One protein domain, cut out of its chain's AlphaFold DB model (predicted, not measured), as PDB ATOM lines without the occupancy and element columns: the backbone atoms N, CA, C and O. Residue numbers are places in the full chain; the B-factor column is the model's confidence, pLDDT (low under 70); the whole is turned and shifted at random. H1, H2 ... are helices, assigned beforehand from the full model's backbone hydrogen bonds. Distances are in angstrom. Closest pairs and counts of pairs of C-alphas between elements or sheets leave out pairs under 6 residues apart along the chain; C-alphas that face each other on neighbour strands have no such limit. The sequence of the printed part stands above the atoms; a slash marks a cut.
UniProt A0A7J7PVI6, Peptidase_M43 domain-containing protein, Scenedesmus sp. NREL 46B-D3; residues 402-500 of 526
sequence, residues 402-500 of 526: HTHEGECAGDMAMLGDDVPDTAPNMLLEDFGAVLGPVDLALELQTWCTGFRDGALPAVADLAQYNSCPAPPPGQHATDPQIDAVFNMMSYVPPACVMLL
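This is residues 402 to 500 of the 526 residues of the protein "Peptidase_M43 domain-containing protein" of Scenedesmus sp. NREL 46B-D3 (UniProt A0A7J7PVI6). Little regular structure: this is a compact body mostly of loops, with a loop region, residues 402 to 427, towards one end of the longest axis and H2 towards the other. H1 and H2 make an open corner, and short H3 lies near H2. The printed part has 99 residues with three named helices, H1, H2, H3 in that order, holding 25 of them, and no named strand; the class is all helix. The radius of gyration of the C-alphas is 13.3 A; the spans are 39 by 28 by 24 A.

Look past the opening loops to H1, residues 428 to 435, which touches H2, residues 440 to 452, with residues 440 to 441 of H2 alone. Their closest C-alphas, of Gly 432 and Leu 440, are 5.9 A apart. They run opposite ways at a steep tilt of 61 degrees. H3, residues 459 to 462, is near H2, closest 8.5 A, and apart from H1. In H1 and H2 every O i to N i+4 pair is within hydrogen-bond range; H3 is too short for one.

Find C-alpha 428 at (-17.511, 21.502, -29.696); from there H1 runs 10.6 A. H2 runs 18.0 A, and H3 ends at C-alpha 462, (-30.138, 23.540, -26.195).

The C-alphas farthest apart, of Ala 413 and Gly 454, are 39.1 A apart. The printed part has no cut. Residues 463 to 500 hold no named element. Residues 411 to 414 and 471 to 480 have pLDDT under 70.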
ATOM      1  N   HIS A 402     -10.011  26.076 -19.952       95.12
ATOM      2  CA  HIS A 402     -11.114  25.756 -20.841       95.12
ATOM      3  C   HIS A 402     -12.173  24.946 -20.099       95.12
ATOM      4  O   HIS A 402     -11.822  24.068 -19.322       95.12
ATOM      5  N   THR A 403     -13.466  25.178 -20.348       94.12
ATOM      6  CA  THR A 403     -14.513  24.378 -19.668       94.12
ATOM      7  C   THR A 403     -14.505  22.906 -20.082       94.12
ATOM      8  O   THR A 403     -15.053  22.070 -19.376       94.12
ATOM      9  N   HIS A 404     -13.885  22.601 -21.222       93.50
ATOM     10  CA  HIS A 404     -13.696  21.253 -21.749       93.50
ATOM     11  C   HIS A 404     -12.341  20.636 -21.369       93.50
ATOM     12  O   HIS A 404     -11.939  19.633 -21.955       93.50
ATOM     13  N   GLU A 405     -11.614  21.226 -20.414       90.81
ATOM     14  CA  GLU A 405     -10.395  20.614 -19.888       90.81
ATOM     15  C   GLU A 405     -10.725  19.217 -19.329       90.81
ATOM     16  O   GLU A 405     -11.687  19.053 -18.576       90.81
ATOM     17  N   GLY A 406      -9.978  18.199 -19.764       87.38
ATOM     18  CA  GLY A 406     -10.228  16.800 -19.400       87.38
ATOM     19  C   GLY A 406     -11.490  16.176 -20.002       87.38
ATOM     20  O   GLY A 406     -11.819  15.045 -19.640       87.38
ATOM     21  N   GLU A 407     -12.186  16.867 -20.910       90.88
ATOM     22  CA  GLU A 407     -13.416  16.403 -21.563       90.88
ATOM     23  C   GLU A 407     -14.443  15.850 -20.547       90.88
ATOM     24  O   GLU A 407     -14.664  16.411 -19.471       90.88
ATOM     25  N   CYS A 408     -15.060  14.700 -20.838       90.25
ATOM     26  CA  CYS A 408     -15.994  14.032 -19.932       90.25
ATOM     27  C   CYS A 408     -15.339  13.386 -18.702       90.25
ATOM     28  O   CYS A 408     -16.051  12.844 -17.861       90.25
ATOM     29  N   ALA A 409     -14.010  13.434 -18.588       85.81
ATOM     30  CA  ALA A 409     -13.255  13.053 -17.396       85.81
ATOM     31  C   ALA A 409     -12.892  14.266 -16.513       85.81
ATOM     32  O   ALA A 409     -12.193  14.105 -15.508       85.81
ATOM     33  N   GLY A 410     -13.359  15.472 -16.862       73.56
ATOM     34  CA  GLY A 410     -13.056  16.712 -16.145       73.56
ATOM     35  C   GLY A 410     -13.586  16.773 -14.703       73.56
ATOM     36  O   GLY A 410     -13.178  17.623 -13.918       73.56
ATOM     37  N   ASP A 411     -14.459  15.853 -14.299       65.94
ATOM     38  CA  ASP A 411     -14.911  15.727 -12.910       65.94
ATOM     39  C   ASP A 411     -13.850  15.141 -11.961       65.94
ATOM     40  O   ASP A 411     -13.953  15.268 -10.735       65.94
ATOM     41  N   MET A 412     -12.814  14.508 -12.509       67.81
ATOM     42  CA  MET A 412     -11.693  14.011 -11.731       67.81
ATOM     43  C   MET A 412     -10.802  15.172 -11.292       67.81
ATOM     44  O   MET A 412     -10.462  16.072 -12.063       67.81
ATOM     45  N   ALA A 413     -10.378  15.130 -10.027       63.81
ATOM     46  CA  ALA A 413      -9.474  16.129  -9.475       63.81
ATOM     47  C   ALA A 413      -8.228  16.276 -10.366       63.81
ATOM     48  O   ALA A 413      -7.521  15.299 -10.607       63.81
ATOM     49  N   MET A 414      -7.950  17.512 -10.791       67.38
ATOM     50  CA  MET A 414      -6.844  17.898 -11.681       67.38
ATOM     51  C   MET A 414      -6.976  17.518 -13.164       67.38
ATOM     52  O   MET A 414      -6.022  17.774 -13.894       67.38
ATOM     53  N   LEU A 415      -8.093  16.933 -13.609       78.44
ATOM     54  CA  LEU A 415      -8.344  16.716 -15.040       78.44
ATOM     55  C   LEU A 415      -9.264  17.785 -15.639       78.44
ATOM     56  O   LEU A 415      -9.117  18.083 -16.813       78.44
ATOM     57  N   GLY A 416     -10.166  18.371 -14.848       86.44
ATOM     58  CA  GLY A 416     -11.068  19.436 -15.299       86.44
ATOM     59  C   GLY A 416     -10.513  20.850 -15.231       86.44
ATOM     60  O   GLY A 416      -9.369  21.097 -14.845       86.44
ATOM     61  N   ASP A 417     -11.404  21.812 -15.470       90.38
ATOM     62  CA  ASP A 417     -11.125  23.245 -15.333       90.38
ATOM     63  C   ASP A 417     -10.993  23.713 -13.865       90.38
ATOM     64  O   ASP A 417     -10.695  24.882 -13.581       90.38
ATOM     65  N   ASP A 418     -11.192  22.776 -12.926       87.31
ATOM     66  CA  ASP A 418     -11.136  22.945 -11.475       87.31
ATOM     67  C   ASP A 418     -12.058  24.092 -11.008       87.31
ATOM     68  O   ASP A 418     -11.730  24.918 -10.145       87.31
ATOM     69  N   VAL A 419     -13.247  24.147 -11.619       87.31
ATOM     70  CA  VAL A 419     -14.366  24.992 -11.224       87.31
ATOM     71  C   VAL A 419     -15.611  24.117 -10.982       87.31
ATOM     72  O   VAL A 419     -16.169  23.540 -11.898       87.31
ATOM     73  N   PRO A 420     -16.122  24.014  -9.741       83.62
ATOM     74  CA  PRO A 420     -17.204  23.066  -9.440       83.62
ATOM     75  C   PRO A 420     -18.552  23.327 -10.130       83.62
ATOM     76  O   PRO A 420     -19.410  22.450 -10.118       83.62
ATOM     77  N   ASP A 421     -18.793  24.544 -10.626       82.56
ATOM     78  CA  ASP A 421     -20.061  24.942 -11.251       82.56
ATOM     79  C   ASP A 421     -19.987  25.063 -12.781       82.56
ATOM     80  O   ASP A 421     -20.912  25.590 -13.405       82.56
ATOM     81  N   THR A 422     -18.913  24.557 -13.383       87.75
ATOM     82  CA  THR A 422     -18.802  24.262 -14.810       87.75
ATOM     83  C   THR A 422     -18.935  22.752 -14.988       87.75
ATOM     84  O   THR A 422     -18.225  21.943 -14.399       87.75
ATOM     85  N   ALA A 423     -19.942  22.367 -15.759       87.00
ATOM     86  CA  ALA A 423     -20.181  20.983 -16.124       87.00
ATOM     87  C   ALA A 423     -19.042  20.470 -17.028       87.00
ATOM     88  O   ALA A 423     -18.685  21.201 -17.954       87.00
ATOM     89  N   PRO A 424     -18.521  19.239 -16.827       89.50
ATOM     90  CA  PRO A 424     -17.652  18.601 -17.810       89.50
ATOM     91  C   PRO A 424     -18.334  18.573 -19.178       89.50
ATOM     92  O   PRO A 424     -19.516  18.222 -19.276       89.50
ATOM     93  N   ASN A 425     -17.602  18.955 -20.216       91.81
ATOM     94  CA  ASN A 425     -18.081  18.944 -21.591       91.81
ATOM     95  C   ASN A 425     -16.930  18.615 -22.550       91.81
ATOM     96  O   ASN A 425     -15.772  18.888 -22.254       91.81
ATOM     97  N   MET A 426     -17.239  18.039 -23.707       93.50
ATOM     98  CA  MET A 426     -16.280  17.869 -24.799       93.50
ATOM     99  C   MET A 426     -16.020  19.208 -25.496       93.50
ATOM    100  O   MET A 426     -16.790  20.169 -25.364       93.50
ATOM    101  N   LEU A 427     -14.947  19.256 -26.280       92.19
ATOM    102  CA  LEU A 427     -14.755  20.305 -27.268       92.19
ATOM    103  C   LEU A 427     -15.889  20.253 -28.317       92.19
ATOM    104  O   LEU A 427     -16.388  19.177 -28.655       92.19
ATOM    105  N   LEU A 428     -16.334  21.413 -28.820       91.25
ATOM    106  CA  LEU A 428     -17.511  21.502 -29.696       91.25
ATOM    107  C   LEU A 428     -17.303  20.747 -31.018       91.25
ATOM    108  O   LEU A 428     -18.228  20.105 -31.515       91.25
ATOM    109  N   GLU A 429     -16.090  20.802 -31.562       89.00
ATOM    110  CA  GLU A 429     -15.671  20.090 -32.767       89.00
ATOM    111  C   GLU A 429     -15.729  18.568 -32.575       89.00
ATOM    112  O   GLU A 429     -16.309  17.859 -33.403       89.00
ATOM    113  N   ASP A 430     -15.205  18.070 -31.451       91.94
ATOM    114  CA  ASP A 430     -15.229  16.643 -31.117       91.94
ATOM    115  C   ASP A 430     -16.660  16.157 -30.889       91.94
ATOM    116  O   ASP A 430     -17.048  15.079 -31.344       91.94
ATOM    117  N   PHE A 431     -17.490  16.982 -30.246       92.06
ATOM    118  CA  PHE A 431     -18.898  16.666 -30.061       92.06
ATOM    119  C   PHE A 431     -19.666  16.631 -31.392       92.06
ATOM    120  O   PHE A 431     -20.469  15.724 -31.626       92.06
ATOM    121  N   GLY A 432     -19.374  17.563 -32.305       89.62
ATOM    122  CA  GLY A 432     -19.909  17.556 -33.666       89.62
ATOM    123  C   GLY A 432     -19.572  16.262 -34.407       89.62
ATOM    124  O   GLY A 432     -20.451  15.649 -35.016       89.62
ATOM    125  N   ALA A 433     -18.331  15.782 -34.278       89.75
ATOM    126  CA  ALA A 433     -17.901  14.522 -34.880       89.75
ATOM    127  C   ALA A 433     -18.688  13.301 -34.360       89.75
ATOM    128  O   ALA A 433     -18.942  12.368 -35.126       89.75
ATOM    129  N   VAL A 434     -19.121  13.314 -33.092       89.00
ATOM    130  CA  VAL A 434     -19.957  12.253 -32.497       89.00
ATOM    131  C   VAL A 434     -21.389  12.276 -33.043       89.00
ATOM    132  O   VAL A 434     -21.971  11.214 -33.279       89.00
ATOM    133  N   LEU A 435     -21.967  13.460 -33.260       86.25
ATOM    134  CA  LEU A 435     -23.353  13.606 -33.725       86.25
ATOM    135  C   LEU A 435     -23.533  13.406 -35.241       86.25
ATOM    136  O   LEU A 435     -24.656  13.180 -35.701       86.25
ATOM    137  N   GLY A 436     -22.452  13.429 -36.025       86.25
ATOM    138  CA  GLY A 436     -22.488  13.221 -37.474       86.25
ATOM    139  C   GLY A 436     -22.521  14.541 -38.257       86.25
ATOM    140  O   GLY A 436     -21.864  15.494 -37.856       86.25
ATOM    141  N   PRO A 437     -23.218  14.639 -39.409       82.00
ATOM    142  CA  PRO A 437     -23.115  15.779 -40.330       82.00
ATOM    143  C   PRO A 437     -23.902  17.019 -39.856       82.00
ATOM    144  O   PRO A 437     -24.609  17.645 -40.646       82.00
ATOM    145  N   VAL A 438     -23.819  17.350 -38.567       83.44
ATOM    146  CA  VAL A 438     -24.431  18.538 -37.966       83.44
ATOM    147  C   VAL A 438     -23.337  19.570 -37.724       83.44
ATOM    148  O   VAL A 438     -22.360  19.302 -37.029       83.44
ATOM    149  N   ASP A 439     -23.507  20.767 -38.282       87.25
ATOM    150  CA  ASP A 439     -22.642  21.906 -37.975       87.25
ATOM    151  C   ASP A 439     -23.137  22.574 -36.684       87.25
ATOM    152  O   ASP A 439     -23.866  23.572 -36.698       87.25
ATOM    153  N   LEU A 440     -22.780  21.969 -35.547       89.62
ATOM    154  CA  LEU A 440     -23.187  22.439 -34.221       89.62
ATOM    155  C   LEU A 440     -22.764  23.884 -33.961       89.62
ATOM    156  O   LEU A 440     -23.493  24.615 -33.286       89.62
ATOM    157  N   ALA A 441     -21.609  24.295 -34.489       89.12
ATOM    158  CA  ALA A 441     -21.109  25.654 -34.365       89.12
ATOM    159  C   ALA A 441     -22.020  26.637 -35.110       89.12
ATOM    160  O   ALA A 441     -22.410  27.660 -34.544       89.12
ATOM    161  N   LEU A 442     -22.436  26.324 -36.338       90.44
ATOM    162  CA  LEU A 442     -23.362  27.166 -37.096       90.44
ATOM    163  C   LEU A 442     -24.759  27.240 -36.458       90.44
ATOM    164  O   LEU A 442     -25.353  28.325 -36.398       90.44
ATOM    165  N   GLU A 443     -25.287  26.117 -35.964       92.06
ATOM    166  CA  GLU A 443     -26.571  26.086 -35.248       92.06
ATOM    167  C   GLU A 443     -26.520  26.957 -33.990       92.06
ATOM    168  O   GLU A 443     -27.362  27.845 -33.799       92.06
ATOM    169  N   LEU A 444     -25.478  26.776 -33.178       92.06
ATOM    170  CA  LEU A 444     -25.283  27.507 -31.934       92.06
ATOM    171  C   LEU A 444     -25.073  29.009 -32.203       92.06
ATOM    172  O   LEU A 444     -25.711  29.852 -31.570       92.06
ATOM    173  N   GLN A 445     -24.269  29.362 -33.211       91.19
ATOM    174  CA  GLN A 445     -24.080  30.742 -33.670       91.19
ATOM    175  C   GLN A 445     -25.414  31.390 -34.069       91.19
ATOM    176  O   GLN A 445     -25.672  32.547 -33.715       91.19
ATOM    177  N   THR A 446     -26.267  30.660 -34.792       90.81
ATOM    178  CA  THR A 446     -27.593  31.139 -35.213       90.81
ATOM    179  C   THR A 446     -28.486  31.388 -34.000       90.81
ATOM    180  O   THR A 446     -29.070  32.471 -33.879       90.81
ATOM    181  N   TRP A 447     -28.531  30.432 -33.068       92.38
ATOM    182  CA  TRP A 447     -29.293  30.537 -31.825       92.38
ATOM    183  C   TRP A 447     -28.858  31.761 -31.002       92.38
ATOM    184  O   TRP A 447     -29.684  32.610 -30.656       92.38
ATOM    185  N   CYS A 448     -27.554  31.921 -30.753       88.94
ATOM    186  CA  CYS A 448     -27.024  33.014 -29.931       88.94
ATOM    187  C   CYS A 448     -27.165  34.383 -30.593       88.94
ATOM    188  O   CYS A 448     -27.419  35.373 -29.907       88.94
ATOM    189  N   THR A 449     -27.019  34.455 -31.920       87.25
ATOM    190  CA  THR A 449     -27.265  35.694 -32.667       87.25
ATOM    191  C   THR A 449     -28.720  36.117 -32.503       87.25
ATOM    192  O   THR A 449     -28.977  37.252 -32.105       87.25
ATOM    193  N   GLY A 450     -29.664  35.190 -32.705       86.25
ATOM    194  CA  GLY A 450     -31.087  35.450 -32.492       86.25
ATOM    195  C   GLY A 450     -31.379  35.919 -31.067       86.25
ATOM    196  O   GLY A 450     -32.018  36.954 -30.882       86.25
ATOM    197  N   PHE A 451     -30.859  35.213 -30.061       84.88
ATOM    198  CA  PHE A 451     -31.012  35.594 -28.654       84.88
ATOM    199  C   PHE A 451     -30.485  37.011 -28.364       84.88
ATOM    200  O   PHE A 451     -31.153  37.804 -27.699       84.88
ATOM    201  N   ARG A 452     -29.309  37.373 -28.893       82.19
ATOM    202  CA  ARG A 452     -28.709  38.709 -28.709       82.19
ATOM    203  C   ARG A 452     -29.473  39.816 -29.424       82.19
ATOM    204  O   ARG A 452     -29.508  40.935 -28.918       82.19
ATOM    205  N   ASP A 453     -30.120  39.487 -30.534       82.31
ATOM    206  CA  ASP A 453     -31.000  40.390 -31.275       82.31
ATOM    207  C   ASP A 453     -32.414  40.478 -30.649       82.31
ATOM    208  O   ASP A 453     -33.298  41.150 -31.181       82.31
ATOM    209  N   GLY A 454     -32.628  39.845 -29.486       81.62
ATOM    210  CA  GLY A 454     -33.868  39.912 -28.709       81.62
ATOM    211  C   GLY A 454     -34.903  38.846 -29.068       81.62
ATOM    212  O   GLY A 454     -36.025  38.899 -28.559       81.62
ATOM    213  N   ALA A 455     -34.556  37.876 -29.917       83.94
ATOM    214  CA  ALA A 455     -35.387  36.696 -30.104       83.94
ATOM    215  C   ALA A 455     -35.407  35.841 -28.826       83.94
ATOM    216  O   ALA A 455     -34.505  35.898 -27.989       83.94
ATOM    217  N   LEU A 456     -36.444  35.016 -28.694       82.25
ATOM    218  CA  LEU A 456     -36.598  34.048 -27.609       82.25
ATOM    219  C   LEU A 456     -36.524  32.632 -28.197       82.25
ATOM    220  O   LEU A 456     -37.560  31.970 -28.293       82.25
ATOM    221  N   PRO A 457     -35.347  32.189 -28.678       80.06
ATOM    222  CA  PRO A 457     -35.203  30.829 -29.180       80.06
ATOM    223  C   PRO A 457     -35.496  29.823 -28.057       80.06
ATOM    224  O   PRO A 457     -35.360  30.141 -26.867       80.06
ATOM    225  N   ALA A 458     -35.979  28.632 -28.411       84.50
ATOM    226  CA  ALA A 458     -36.482  27.711 -27.406       84.50
ATOM    227  C   ALA A 458     -35.314  27.130 -26.600       84.50
ATOM    228  O   ALA A 458     -34.307  26.694 -27.146       84.50
ATOM    229  N   VAL A 459     -35.459  27.083 -25.274       77.19
ATOM    230  CA  VAL A 459     -34.454  26.452 -24.395       77.19
ATOM    231  C   VAL A 459     -34.318  24.957 -24.702       77.19
ATOM    232  O   VAL A 459     -33.242  24.394 -24.544       77.19
ATOM    233  N   ALA A 460     -35.390  24.323 -25.186       85.50
ATOM    234  CA  ALA A 460     -35.369  22.931 -25.627       85.50
ATOM    235  C   ALA A 460     -34.373  22.683 -26.775       85.50
ATOM    236  O   ALA A 460     -33.828  21.587 -26.852       85.50
ATOM    237  N   ASP A 461     -34.074  23.698 -27.596       86.50
ATOM    238  CA  ASP A 461     -33.083  23.605 -28.678       86.50
ATOM    239  C   ASP A 461     -31.661  23.400 -28.129       86.50
ATOM    240  O   ASP A 461     -30.780  22.926 -28.837       86.50
ATOM    241  N   LEU A 462     -31.430  23.729 -26.852       86.88
ATOM    242  CA  LEU A 462     -30.138  23.540 -26.195       86.88
ATOM    243  C   LEU A 462     -29.971  22.148 -25.582       86.88
ATOM    244  O   LEU A 462     -28.857  21.780 -25.225       86.88
ATOM    245  N   ALA A 463     -31.046  21.366 -25.454       85.31
ATOM    246  CA  ALA A 463     -30.996  20.061 -24.793       85.31
ATOM    247  C   ALA A 463     -30.092  19.052 -25.522       85.31
ATOM    248  O   ALA A 463     -29.645  18.085 -24.912       85.31
ATOM    249  N   GLN A 464     -29.822  19.280 -26.812       86.19
ATOM    250  CA  GLN A 464     -28.871  18.482 -27.584       86.19
ATOM    251  C   GLN A 464     -27.406  18.766 -27.228       86.19
ATOM    252  O   GLN A 464     -26.559  17.925 -27.495       86.19
ATOM    253  N   TYR A 465     -27.096  19.909 -26.607       88.50
ATOM    254  CA  TYR A 465     -25.741  20.256 -26.178       88.50
ATOM    255  C   TYR A 465     -25.463  19.674 -24.794       88.50
ATOM    256  O   TYR A 465     -25.430  20.394 -23.803       88.50
ATOM    257  N   ASN A 466     -25.328  18.353 -24.743       90.12
ATOM    258  CA  ASN A 466     -24.937  17.586 -23.566       90.12
ATOM    259  C   ASN A 466     -23.961  16.496 -24.012       90.12
ATOM    260  O   ASN A 466     -24.351  15.350 -24.254       90.12
ATOM    261  N   SER A 467     -22.704  16.883 -24.201       91.56
ATOM    262  CA  SER A 467     -21.670  15.990 -24.723       91.56
ATOM    263  C   SER A 467     -21.212  14.948 -23.702       91.56
ATOM    264  O   SER A 467     -20.751  13.875 -24.088       91.56
ATOM    265  N   CYS A 468     -21.422  15.210 -22.409       89.69
ATOM    266  CA  CYS A 468     -21.070  14.315 -21.308       89.69
ATOM    267  C   CYS A 468     -22.325  13.888 -20.522       89.69
ATOM    268  O   CYS A 468     -22.593  14.402 -19.439       89.69
ATOM    269  N   PRO A 469     -23.103  12.914 -21.035       76.75
ATOM    270  CA  PRO A 469     -24.417  12.562 -20.491       76.75
ATOM    271  C   PRO A 469     -24.376  11.811 -19.151       76.75
ATOM    272  O   PRO A 469     -25.424  11.590 -18.541       76.75
ATOM    273  N   ALA A 470     -23.197  11.372 -18.701       71.31
ATOM    274  CA  ALA A 470     -23.043  10.754 -17.393       71.31
ATOM    275  C   ALA A 470     -22.841  11.851 -16.335       71.31
ATOM    276  O   ALA A 470     -21.883  12.615 -16.449       71.31
ATOM    277  N   PRO A 471     -23.694  11.931 -15.297       62.06
ATOM    278  CA  PRO A 471     -23.458  12.855 -14.197       62.06
ATOM    279  C   PRO A 471     -22.135  12.493 -13.490       62.06
ATOM    280  O   PRO A 471     -21.853  11.300 -13.309       62.06
ATOM    281  N   PRO A 472     -21.358  13.480 -13.019       57.88
ATOM    282  CA  PRO A 472     -20.204  13.240 -12.159       57.88
ATOM    283  C   PRO A 472     -20.533  12.334 -10.954       57.88
ATOM    284  O   PRO A 472     -21.654  12.396 -10.426       57.88
ATOM    285  N   PRO A 473     -19.583  11.525 -10.438       54.84
ATOM    286  CA  PRO A 473     -19.761  10.738  -9.224       54.84
ATOM    287  C   PRO A 473     -20.296  11.590  -8.065       54.84
ATOM    288  O   PRO A 473     -19.632  12.501  -7.575       54.84
ATOM    289  N   GLY A 474     -21.507  11.274  -7.598       57.00
ATOM    290  CA  GLY A 474     -22.183  12.009  -6.522       57.00
ATOM    291  C   GLY A 474     -23.289  12.969  -6.977       57.00
ATOM    292  O   GLY A 474     -23.945  13.552  -6.115       57.00
ATOM    293  N   GLN A 475     -23.544  13.096  -8.284       55.75
ATOM    294  CA  GLN A 475     -24.709  13.798  -8.834       55.75
ATOM    295  C   GLN A 475     -25.821  12.820  -9.256       55.75
ATOM    296  O   GLN A 475     -25.580  11.646  -9.549       55.75
ATOM    297  N   HIS A 476     -27.071  13.290  -9.246       48.22
ATOM    298  CA  HIS A 476     -28.216  12.488  -9.672       48.22
ATOM    299  C   HIS A 476     -28.271  12.413 -11.203       48.22
ATOM    300  O   HIS A 476     -28.229  13.437 -11.873       48.22
ATOM    301  N   ALA A 477     -28.483  11.214 -11.759       55.25
ATOM    302  CA  ALA A 477     -28.647  10.967 -13.203       55.25
ATOM    303  C   ALA A 477     -29.852  11.657 -13.870       55.25
ATOM    304  O   ALA A 477     -30.150  11.389 -15.028       55.25
ATOM    305  N   THR A 478     -30.574  12.502 -13.138       53.59
ATOM    306  CA  THR A 478     -31.815  13.141 -13.575       53.59
ATOM    307  C   THR A 478     -31.681  14.638 -13.823       53.59
ATOM    308  O   THR A 478     -32.625  15.216 -14.357       53.59
ATOM    309  N   ASP A 479     -30.566  15.271 -13.450       55.97
ATOM    310  CA  ASP A 479     -30.361  16.693 -13.723       55.97
ATOM    311  C   ASP A 479     -29.851  16.848 -15.166       55.97
ATOM    312  O   ASP A 479     -28.778  16.332 -15.484       55.97
ATOM    313  N   PRO A 480     -30.607  17.496 -16.075       63.94
ATOM    314  CA  PRO A 480     -30.148  17.703 -17.440       63.94
ATOM    315  C   PRO A 480     -28.942  18.643 -17.423       63.94
ATOM    316  O   PRO A 480     -29.072  19.848 -17.198       63.94
ATOM    317  N   GLN A 481     -27.765  18.070 -17.645       76.56
ATOM    318  CA  GLN A 481     -26.527  18.798 -17.859       76.56
ATOM    319  C   GLN A 481     -26.557  19.364 -19.279       76.56
ATOM    320  O   GLN A 481     -26.811  18.639 -20.235       76.56
ATOM    321  N   ILE A 482     -26.374  20.674 -19.407       84.56
ATOM    322  CA  ILE A 482     -26.126  21.320 -20.694       84.56
ATOM    323  C   ILE A 482     -24.668  21.749 -20.649       84.56
ATOM    324  O   ILE A 482     -24.225  22.319 -19.645       84.56
ATOM    325  N   ASP A 483     -23.940  21.477 -21.723       90.00
ATOM    326  CA  ASP A 483     -22.583  21.952 -21.929       90.00
ATOM    327  C   ASP A 483     -22.526  23.460 -21.690       90.00
ATOM    328  O   ASP A 483     -23.505  24.198 -21.871       90.00
ATOM    329  N   ALA A 484     -21.358  23.958 -21.302       88.56
ATOM    330  CA  ALA A 484     -21.158  25.367 -21.007       88.56
ATOM    331  C   ALA A 484     -21.117  26.230 -22.296       88.56
ATOM    332  O   ALA A 484     -20.224  27.054 -22.479       88.56
ATOM    333  N   VAL A 485     -22.105  26.085 -23.190       90.69
ATOM    334  CA  VAL A 485     -22.166  26.659 -24.547       90.69
ATOM    335  C   VAL A 485     -22.253  28.186 -24.597       90.69
ATOM    336  O   VAL A 485     -22.176  28.789 -25.664       90.69
ATOM    337  N   PHE A 486     -22.413  28.833 -23.442       91.25
ATOM    338  CA  PHE A 486     -22.389  30.293 -23.301       91.25
ATOM    339  C   PHE A 486     -21.170  30.814 -22.540       91.25
ATOM    340  O   PHE A 486     -21.036  32.023 -22.302       91.25
ATOM    341  N   ASN A 487     -20.323  29.894 -22.086       93.69
ATOM    342  CA  ASN A 487     -19.193  30.199 -21.243       93.69
ATOM    343  C   ASN A 487     -18.078  30.834 -22.063       93.69
ATOM    344  O   ASN A 487     -17.740  30.386 -23.154       93.69
ATOM    345  N   MET A 488     -17.496  31.884 -21.502       94.50
ATOM    346  CA  MET A 488     -16.385  32.601 -22.103       94.50
ATOM    347  C   MET A 488     -15.136  31.752 -22.271       94.50
ATOM    348  O   MET A 488     -14.358  32.059 -23.159       94.50
ATOM    349  N   MET A 489     -14.969  30.699 -21.473       95.88
ATOM    350  CA  MET A 489     -13.835  29.778 -21.538       95.88
ATOM    351  C   MET A 489     -14.108  28.537 -22.403       95.88
ATOM    352  O   MET A 489     -13.394  27.549 -22.294       95.88
ATOM    353  N   SER A 490     -15.145  28.550 -23.244       94.38
ATOM    354  CA  SER A 490     -15.392  27.492 -24.230       94.38
ATOM    355  C   SER A 490     -15.026  27.971 -25.640       94.38
ATOM    356  O   SER A 490     -15.075  29.172 -25.912       94.38
ATOM    357  N   TYR A 491     -14.698  27.051 -26.551       93.81
ATOM    358  CA  TYR A 491     -14.468  27.335 -27.978       93.81
ATOM    359  C   TYR A 491     -15.792  27.376 -28.750       93.81
ATOM    360  O   TYR A 491     -16.001  26.708 -29.755       93.81
ATOM    361  N   VAL A 492     -16.731  28.167 -28.236       92.81
ATOM    362  CA  VAL A 492     -18.014  28.401 -28.897       92.81
ATOM    363  C   VAL A 492     -17.926  29.593 -29.842       92.81
ATOM    364  O   VAL A 492     -17.088  30.481 -29.651       92.81
ATOM    365  N   PRO A 493     -18.831  29.679 -30.830       92.00
ATOM    366  CA  PRO A 493     -18.895  30.834 -31.702       92.00
ATOM    367  C   PRO A 493     -18.985  32.145 -30.907       92.00
ATOM    368  O   PRO A 493     -19.668  32.200 -29.874       92.00
ATOM    369  N   PRO A 494     -18.371  33.246 -31.371       87.06
ATOM    370  CA  PRO A 494     -18.267  34.454 -30.557       87.06
ATOM    371  C   PRO A 494     -19.609  35.112 -30.197       87.06
ATOM    372  O   PRO A 494     -19.711  35.847 -29.209       87.06
ATOM    373  N   ALA A 495     -20.682  34.837 -30.951       87.31
ATOM    374  CA  ALA A 495     -22.020  35.270 -30.554       87.31
ATOM    375  C   ALA A 495     -22.457  34.651 -29.215       87.31
ATOM    376  O   ALA A 495     -23.219  35.291 -28.490       87.31
ATOM    377  N   CYS A 496     -21.960  33.467 -28.872       90.88
ATOM    378  CA  CYS A 496     -22.344  32.699 -27.693       90.88
ATOM    379  C   CYS A 496     -21.490  32.969 -26.460       90.88
ATOM    380  O   CYS A 496     -21.956  32.737 -25.348       90.88
ATOM    381  N   VAL A 497     -20.292  33.530 -26.624       89.88
ATOM    382  CA  VAL A 497     -19.433  33.944 -25.508       89.88
ATOM    383  C   VAL A 497     -20.105  35.080 -24.727       89.88
ATOM    384  O   VAL A 497     -20.087  36.242 -25.138       89.88
ATOM    385  N   MET A 498     -20.751  34.749 -23.602       84.56
ATOM    386  CA  MET A 498     -21.636  35.685 -22.894       84.56
ATOM    387  C   MET A 498     -21.422  35.764 -21.384       84.56
ATOM    388  O   MET A 498     -21.796  36.779 -20.785       84.56
ATOM    389  N   LEU A 499     -20.885  34.726 -20.740       87.44
ATOM    390  CA  LEU A 499     -20.809  34.685 -19.279       87.44
ATOM    391  C   LEU A 499     -19.607  33.914 -18.741       87.44
ATOM    392  O   LEU A 499     -19.028  33.070 -19.414       87.44
ATOM    393  N   LEU A 500     -19.294  34.205 -17.483       88.69
ATOM    394  CA  LEU A 500     -18.502  33.358 -16.603       88.69
ATOM    395  C   LEU A 500     -19.411  32.862 -15.480       88.69
ATOM    396  O   LEU A 500     -20.317  33.590 -15.044       88.69
TER     397      LEU A 500